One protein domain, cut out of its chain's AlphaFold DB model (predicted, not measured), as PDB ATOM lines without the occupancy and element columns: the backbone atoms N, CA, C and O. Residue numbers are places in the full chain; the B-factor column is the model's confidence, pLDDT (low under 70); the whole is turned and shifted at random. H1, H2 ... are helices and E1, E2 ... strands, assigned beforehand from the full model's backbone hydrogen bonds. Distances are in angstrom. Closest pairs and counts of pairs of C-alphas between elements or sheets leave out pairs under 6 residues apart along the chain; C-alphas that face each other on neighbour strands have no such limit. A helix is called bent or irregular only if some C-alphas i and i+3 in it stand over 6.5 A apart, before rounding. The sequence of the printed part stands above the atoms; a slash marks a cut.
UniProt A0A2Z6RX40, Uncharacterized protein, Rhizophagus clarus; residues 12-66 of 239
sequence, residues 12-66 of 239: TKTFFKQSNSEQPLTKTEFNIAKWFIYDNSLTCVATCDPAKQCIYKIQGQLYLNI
ATOM      1  N   THR A  12      -3.705  37.621 -32.036       66.75
ATOM      2  CA  THR A  12      -3.357  38.389 -30.849       66.75
ATOM      3  C   THR A  12      -2.668  37.433 -29.892       66.75
ATOM      4  O   THR A  12      -3.279  36.471 -29.430       66.75
ATOM      5  N   LYS A  13      -1.374  37.649 -29.646       73.12
ATOM      6  CA  LYS A  13      -0.628  36.908 -28.632       73.12
ATOM      7  C   LYS A  13      -0.450  37.779 -27.406       73.12
ATOM      8  O   LYS A  13       0.071  38.886 -27.482       73.12
ATOM      9  N   THR A  14      -0.865  37.249 -26.271       73.75
ATOM     10  CA  THR A  14      -0.631  37.877 -24.981       73.75
ATOM     11  C   THR A  14       0.730  37.440 -24.468       73.75
ATOM     12  O   THR A  14       1.006  36.245 -24.368       73.75
ATOM     13  N   PHE A  15       1.572  38.406 -24.134       73.62
ATOM     14  CA  PHE A  15       2.856  38.183 -23.492       73.62
ATOM     15  C   PHE A  15       2.836  38.841 -22.118       73.62
ATOM     16  O   PHE A  15       2.217  39.886 -21.930       73.62
ATOM     17  N   PHE A  16       3.534  38.245 -21.162       73.62
ATOM     18  CA  PHE A  16       3.806  38.884 -19.884       73.62
ATOM     19  C   PHE A  16       5.268  39.306 -19.894       73.62
ATOM     20  O   PHE A  16       6.151  38.466 -20.065       73.62
ATOM     21  N   LYS A  17       5.524  40.610 -19.788       65.38
ATOM     22  CA  LYS A  17       6.883  41.144 -19.672       65.38
ATOM     23  C   LYS A  17       7.190  41.428 -18.209       65.38
ATOM     24  O   LYS A  17       6.333  41.893 -17.461       65.38
ATOM     25  N   GLN A  18       8.430  41.155 -17.826       56.16
ATOM     26  CA  GLN A  18       8.980  41.515 -16.530       56.16
ATOM     27  C   GLN A  18      10.182  42.422 -16.798       56.16
ATOM     28  O   GLN A  18      11.171  41.989 -17.383       56.16
ATOM     29  N   SER A  19      10.043  43.709 -16.488       59.25
ATOM     30  CA  SER A  19      11.076  44.729 -16.711       59.25
ATOM     31  C   SER A  19      12.212  44.637 -15.694       59.25
ATOM     32  O   SER A  19      13.339  44.937 -16.059       59.25
ATOM     33  N   ASN A  20      11.920  44.200 -14.461       58.06
ATOM     34  CA  ASN A  20      12.860  43.923 -13.367       58.06
ATOM     35  C   ASN A  20      12.261  42.854 -12.433       58.06
ATOM     36  O   ASN A  20      11.038  42.746 -12.332       58.06
ATOM     37  N   SER A  21      13.104  42.103 -11.716       59.91
ATOM     38  CA  SER A  21      12.714  40.981 -10.837       59.91
ATOM     39  C   SER A  21      11.741  41.342  -9.703       59.91
ATOM     40  O   SER A  21      11.089  40.452  -9.168       59.91
ATOM     41  N   GLU A  22      11.598  42.627  -9.370       60.62
ATOM     42  CA  GLU A  22      10.726  43.127  -8.295       60.62
ATOM     43  C   GLU A  22       9.402  43.753  -8.786       60.62
ATOM     44  O   GLU A  22       8.568  44.136  -7.970       60.62
ATOM     45  N   GLN A  23       9.166  43.861 -10.103       59.50
ATOM     46  CA  GLN A  23       7.921  44.431 -10.643       59.50
ATOM     47  C   GLN A  23       6.896  43.352 -11.044       59.50
ATOM     48  O   GLN A  23       7.283  42.300 -11.567       59.50
ATOM     49  N   PRO A  24       5.582  43.604 -10.849       65.81
ATOM     50  CA  PRO A  24       4.530  42.686 -11.267       65.81
ATOM     51  C   PRO A  24       4.516  42.513 -12.791       65.81
ATOM     52  O   PRO A  24       4.744  43.457 -13.551       65.81
ATOM     53  N   LEU A  25       4.231  41.284 -13.232       65.56
ATOM     54  CA  LEU A  25       4.157  40.907 -14.645       65.56
ATOM     55  C   LEU A  25       3.165  41.810 -15.387       65.56
ATOM     56  O   LEU A  25       1.959  41.779 -15.136       65.56
ATOM     57  N   THR A  26       3.665  42.598 -16.335       70.75
ATOM     58  CA  THR A  26       2.819  43.460 -17.163       70.75
ATOM     59  C   THR A  26       2.273  42.650 -18.331       70.75
ATOM     60  O   THR A  26       3.023  42.150 -19.174       70.75
ATOM     61  N   LYS A  27       0.943  42.510 -18.388       76.00
ATOM     62  CA  LYS A  27       0.243  41.873 -19.508       76.00
ATOM     63  C   LYS A  27       0.301  42.804 -20.717       76.00
ATOM     64  O   LYS A  27      -0.257  43.896 -20.692       76.00
ATOM     65  N   THR A  28       0.961  42.375 -21.783       75.00
ATOM     66  CA  THR A  28       1.009  43.082 -23.065       75.00
ATOM     67  C   THR A  28       0.324  42.232 -24.130       75.00
ATOM     68  O   THR A  28       0.726  41.099 -24.386       75.00
ATOM     69  N   GLU A  29      -0.715  42.764 -24.766       77.12
ATOM     70  CA  GLU A  29      -1.368  42.116 -25.906       77.12
ATOM     71  C   GLU A  29      -0.725  42.593 -27.209       77.12
ATOM     72  O   GLU A  29      -0.769  43.773 -27.550       77.12
ATOM     73  N   PHE A  30      -0.101  41.672 -27.941       71.25
ATOM     74  CA  PHE A  30       0.483  41.933 -29.249       71.25
ATOM     75  C   PHE A  30      -0.490  41.484 -30.332       71.25
ATOM     76  O   PHE A  30      -0.720  40.287 -30.515       71.25
ATOM     77  N   ASN A  31      -1.055  42.440 -31.060       79.25
ATOM     78  CA  ASN A  31      -1.915  42.167 -32.203       79.25
ATOM     79  C   ASN A  31      -1.091  42.272 -33.491       79.25
ATOM     80  O   ASN A  31      -0.662  43.364 -33.860       79.25
ATOM     81  N   ILE A  32      -0.895  41.146 -34.183       73.62
ATOM     82  CA  ILE A  32      -0.040  41.100 -35.377       73.62
ATOM     83  C   ILE A  32      -0.567  41.977 -36.517       73.62
ATOM     84  O   ILE A  32       0.224  42.594 -37.223       73.62
ATOM     85  N   ALA A  33      -1.890  42.062 -36.688       72.25
ATOM     86  CA  ALA A  33      -2.495  42.851 -37.756       72.25
ATOM     87  C   ALA A  33      -2.356  44.344 -37.459       72.25
ATOM     88  O   ALA A  33      -2.001  45.116 -38.343       72.25
ATOM     89  N   LYS A  34      -2.561  44.743 -36.198       73.00
ATOM     90  CA  LYS A  34      -2.353  46.123 -35.760       73.00
ATOM     91  C   LYS A  34      -0.887  46.529 -35.904       73.00
ATOM     92  O   LYS A  34      -0.613  47.583 -36.466       73.00
ATOM     93  N   TRP A  35       0.031  45.662 -35.478       73.19
ATOM     94  CA  TRP A  35       1.462  45.902 -35.615       73.19
ATOM     95  C   TRP A  35       1.876  46.034 -37.085       73.19
ATOM     96  O   TRP A  35       2.538  46.997 -37.447       73.19
ATOM     97  N   PHE A  36       1.433  45.118 -37.952       67.00
ATOM     98  CA  PHE A  36       1.771  45.137 -39.377       67.00
ATOM     99  C   PHE A  36       1.202  46.361 -40.110       67.00
ATOM    100  O   PHE A  36       1.898  46.945 -40.933       67.00
ATOM    101  N   ILE A  37      -0.045  46.746 -39.817       69.69
ATOM    102  CA  ILE A  37      -0.744  47.824 -40.532       69.69
ATOM    103  C   ILE A  37      -0.369  49.211 -39.995       69.69
ATOM    104  O   ILE A  37      -0.207  50.137 -40.785       69.69
ATOM    105  N   TYR A  38      -0.251  49.374 -38.675       67.38
ATOM    106  CA  TYR A  38      -0.149  50.696 -38.048       67.38
ATOM    107  C   TYR A  38       1.208  50.965 -37.390       67.38
ATOM    108  O   TYR A  38       1.679  52.099 -37.450       67.38
ATOM    109  N   ASP A  39       1.864  49.948 -36.819       63.56
ATOM    110  CA  ASP A  39       3.124  50.144 -36.079       63.56
ATOM    111  C   ASP A  39       4.384  49.848 -36.918       63.56
ATOM    112  O   ASP A  39       5.477  50.285 -36.559       63.56
ATOM    113  N   ASN A  40       4.260  49.138 -38.045       60.47
ATOM    114  CA  ASN A  40       5.379  48.746 -38.911       60.47
ATOM    115  C   ASN A  40       5.489  49.609 -40.185       60.47
ATOM    116  O   ASN A  40       5.841  49.125 -41.257       60.47
ATOM    117  N   SER A  41       5.191  50.905 -40.073       62.28
ATOM    118  CA  SER A  41       5.312  51.892 -41.159       62.28
ATOM    119  C   SER A  41       6.726  52.476 -41.307       62.28
ATOM    120  O   SER A  41       6.918  53.487 -41.981       62.28
ATOM    121  N   LEU A  42       7.731  51.855 -40.679       70.25
ATOM    122  CA  LEU A  42       9.125  52.298 -40.717       70.25
ATOM    123  C   LEU A  42       9.690  52.189 -42.138       70.25
ATOM    124  O   LEU A  42      10.199  51.150 -42.558       70.25
ATOM    125  N   THR A  43       9.636  53.293 -42.876       80.75
ATOM    126  CA  THR A  43      10.296  53.427 -44.169       80.75
ATOM    127  C   THR A  43      11.783  53.697 -43.954       80.75
ATOM    128  O   THR A  43      12.188  54.663 -43.306       80.75
ATOM    129  N   CYS A  44      12.618  52.806 -44.484       86.81
ATOM    130  CA  CYS A  44      14.071  52.931 -44.438       86.81
ATOM    131  C   CYS A  44      14.612  53.143 -45.848       86.81
ATOM    132  O   CYS A  44      14.136  52.523 -46.799       86.81
ATOM    133  N   VAL A  45      15.662  53.951 -45.971       90.31
ATOM    134  CA  VAL A  45      16.456  54.010 -47.201       90.31
ATOM    135  C   VAL A  45      17.531  52.928 -47.131       90.31
ATOM    136  O   VAL A  45      18.313  52.880 -46.179       90.31
ATOM    137  N   ALA A  46      17.558  52.039 -48.123       92.12
ATOM    138  CA  ALA A  46      18.585  51.010 -48.219       92.12
ATOM    139  C   ALA A  46      19.939  51.641 -48.574       92.12
ATOM    140  O   ALA A  46      20.041  52.484 -49.461       92.12
ATOM    141  N   THR A  47      20.986  51.225 -47.874       94.88
ATOM    142  CA  THR A  47      22.373  51.662 -48.082       94.88
ATOM    143  C   THR A  47      23.299  50.470 -47.966       94.88
ATOM    144  O   THR A  47      22.903  49.435 -47.441       94.88
ATOM    145  N   CYS A  48      24.532  50.598 -48.446       94.62
ATOM    146  CA  CYS A  48      25.545  49.564 -48.293       94.62
ATOM    147  C   CYS A  48      26.884  50.222 -47.948       94.62
ATOM    148  O   CYS A  48      27.514  50.829 -48.812       94.62
ATOM    149  N   ASP A  49      27.285  50.160 -46.677       93.94
ATOM    150  CA  ASP A  49      28.545  50.740 -46.202       93.94
ATOM    151  C   ASP A  49      29.129  49.905 -45.046       93.94
ATOM    152  O   ASP A  49      28.524  49.857 -43.972       93.94
ATOM    153  N   PRO A  50      30.315  49.290 -45.201       92.62
ATOM    154  CA  PRO A  50      30.955  48.507 -44.144       92.62
ATOM    155  C   PRO A  50      31.236  49.288 -42.854       92.62
ATOM    156  O   PRO A  50      31.401  48.685 -41.798       92.62
ATOM    157  N   ALA A  51      31.288  50.623 -42.921       91.62
ATOM    158  CA  ALA A  51      31.537  51.483 -41.766       91.62
ATOM    159  C   ALA A  51      30.267  51.845 -40.971       91.62
ATOM    160  O   ALA A  51      30.359  52.505 -39.935       91.62
ATOM    161  N   LYS A  52      29.074  51.476 -41.456       92.56
ATOM    162  CA  LYS A  52      27.793  51.823 -40.826       92.56
ATOM    163  C   LYS A  52      27.186  50.623 -40.104       92.56
ATOM    164  O   LYS A  52      27.354  49.476 -40.504       92.56
ATOM    165  N   GLN A  53      26.430  50.896 -39.046       92.12
ATOM    166  CA  GLN A  53      25.642  49.876 -38.350       92.12
ATOM    167  C   GLN A  53      24.473  49.393 -39.222       92.12
ATOM    168  O   GLN A  53      24.105  50.063 -40.182       92.12
ATOM    169  N   CYS A  54      23.874  48.251 -38.868       92.88
ATOM    170  CA  CYS A  54      22.734  47.670 -39.592       92.88
ATOM    171  C   CYS A  54      21.568  48.663 -39.743       92.88
ATOM    172  O   CYS A  54      20.998  48.797 -40.819       92.88
ATOM    173  N   ILE A  55      21.251  49.412 -38.687       93.06
ATOM    174  CA  ILE A  55      20.233  50.464 -38.712       93.06
ATOM    175  C   ILE A  55      20.855  51.727 -38.135       93.06
ATOM    176  O   ILE A  55      21.451  51.690 -37.060       93.06
ATOM    177  N   TYR A  56      20.721  52.849 -38.837       94.00
ATOM    178  CA  TYR A  56      21.231  54.136 -38.371       94.00
ATOM    179  C   TYR A  56      20.356  55.295 -38.851       94.00
ATOM    180  O   TYR A  56      19.548  55.146 -39.766       94.00
ATOM    181  N   LYS A  57      20.501  56.462 -38.212       93.81
ATOM    182  CA  LYS A  57      19.755  57.677 -38.559       93.81
ATOM    183  C   LYS A  57      20.695  58.799 -38.976       93.81
ATOM    184  O   LYS A  57      21.714  59.019 -38.325       93.81
ATOM    185  N   ILE A  58      20.325  59.532 -40.021       92.62
ATOM    186  CA  ILE A  58      20.972  60.790 -40.416       92.62
ATOM    187  C   ILE A  58      19.867  61.830 -40.553       92.62
ATOM    188  O   ILE A  58      18.918  61.605 -41.294       92.62
ATOM    189  N   GLN A  59      19.964  62.940 -39.814       91.69
ATOM    190  CA  GLN A  59      18.993  64.049 -39.876       91.69
ATOM    191  C   GLN A  59      17.520  63.597 -39.744       91.69
ATOM    192  O   GLN A  59      16.631  64.116 -40.406       91.69
ATOM    193  N   GLY A  60      17.255  62.590 -38.905       87.81
ATOM    194  CA  GLY A  60      15.911  62.033 -38.695       87.81
ATOM    195  C   GLY A  60      15.486  60.946 -39.693       87.81
ATOM    196  O   GLY A  60      14.624  60.142 -39.346       87.81
ATOM    197  N   GLN A  61      16.133  60.835 -40.859       90.75
ATOM    198  CA  GLN A  61      15.885  59.765 -41.829       90.75
ATOM    199  C   GLN A  61      16.511  58.448 -41.356       90.75
ATOM    200  O   GLN A  61      17.676  58.409 -40.953       90.75
ATOM    201  N   LEU A  62      15.734  57.366 -41.420       93.38
ATOM    202  CA  LEU A  62      16.180  56.020 -41.079       93.38
ATOM    203  C   LEU A  62      16.798  55.328 -42.298       93.38
ATOM    204  O   LEU A  62      16.235  55.361 -43.396       93.38
ATOM    205  N   TYR A  63      17.937  54.682 -42.078       94.31
ATOM    206  CA  TYR A  63      18.673  53.925 -43.079       94.31
ATOM    207  C   TYR A  63      18.844  52.478 -42.626       94.31
ATOM    208  O   TYR A  63      19.144  52.217 -41.458       94.31
ATOM    209  N   LEU A  64      18.680  51.557 -43.573       94.50
ATOM    210  CA  LEU A  64      18.986  50.139 -43.414       94.50
ATOM    211  C   LEU A  64      20.259  49.839 -44.205       94.50
ATOM    212  O   LEU A  64      20.282  49.984 -45.428       94.50
ATOM    213  N   ASN A  65      21.317  49.434 -43.514       95.81
ATOM    214  CA  ASN A  65      22.551  48.987 -44.137       95.81
ATOM    215  C   ASN A  65      22.429  47.510 -44.512       95.81
ATOM    216  O   ASN A  65      22.386  46.644 -43.642       95.81
ATOM    217  N   ILE A  66      22.398  47.221 -45.808       93.94
ATOM    218  CA  ILE A  66      22.282  45.857 -46.337       93.94
ATOM    219  C   ILE A  66      23.618  45.102 -46.313       93.94
ATOM    220  O   ILE A  66      23.665  43.929 -46.677       93.94
TER     221      ILE A  66
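What this domain is: This is residues 12 to 66 of the 239 residues of an uncharacterized protein of Rhizophagus clarus (UniProt A0A2Z6RX40). Two small sheets sit at opposite ends of an open, drawn-out model: at one end a two-stranded hairpin, E1 and E2, and at the other a three-stranded sheet of E3, E5 and E4, with the short helix H1 and the residues after it as the bridge between them. The two sheets are apart from each other, and residues 35 to 41, of which 35 to 39 belong to H1, stand free in that bridge. The printed part has 55 residues with one named helix and five named strands, in the order E1, E2, H1, E3, E4, E5, and its class is mixed, helices and strands. The first sheet is antiparallel; the second, in the order E3, E5, E4, is mixed. The whole is extended, with a radius of gyration of the C-alphas of 16.6 A and spans of 42 by 29 by 19 A.

How they stand to each other: E1, residues 12 to 17, and E2, residues 26 to 31, form a hairpin, antiparallel at 154 degrees between their directions. N 15 and O 28 are 2.8 A apart and N 30 and O 13 also 2.8 A, within hydrogen-bond range. A tight link, with 0 residues between, joins E2 to H1, residues 32 to 39. The closest C-alphas of E1 and H1 are those of Thr 12 and Ile 32, 6.2 A apart. In H1 every O i to N i+4 pair is within hydrogen-bond range. A tight link of 5 residues follows to E3, residues 45 to 47. E4, residues 55 to 58, and E5, residues 61 to 65, form a second hairpin, antiparallel at 142 degrees, with N 63 and O 56 at 2.9 A, within hydrogen-bond range. E5, the inner strand, is also parallel to E3, at 38 degrees, with N 47 and O 64 at 2.8 A, within hydrogen-bond range. H1 is not on this sheet.

Where its parts are: E1 begins at C-alpha 12, (-3.357, 38.389, -30.849), and is 15.4 A long. E2 is 15.8 A long. H1 runs 9.6 A from C-alpha 32 at (-0.040, 41.100, -35.377); it is neither bent nor irregular, but only just: C-alphas 36 and 39 are 6.1 A apart. E3 measures 6.4 A and E4 10.5 A. E5, 12.9 A long, ends at C-alpha 65, (22.551, 48.987, -44.137).

The domain as a whole: The two C-alphas farthest apart, those of Pro 24 and Asp 49, are 43.2 A apart. The printed part has no cut, and no link is long. The mean pLDDT of the printed part is 78.6; residue 12, residues 17 to 25 and residues 36 to 41 are under 70.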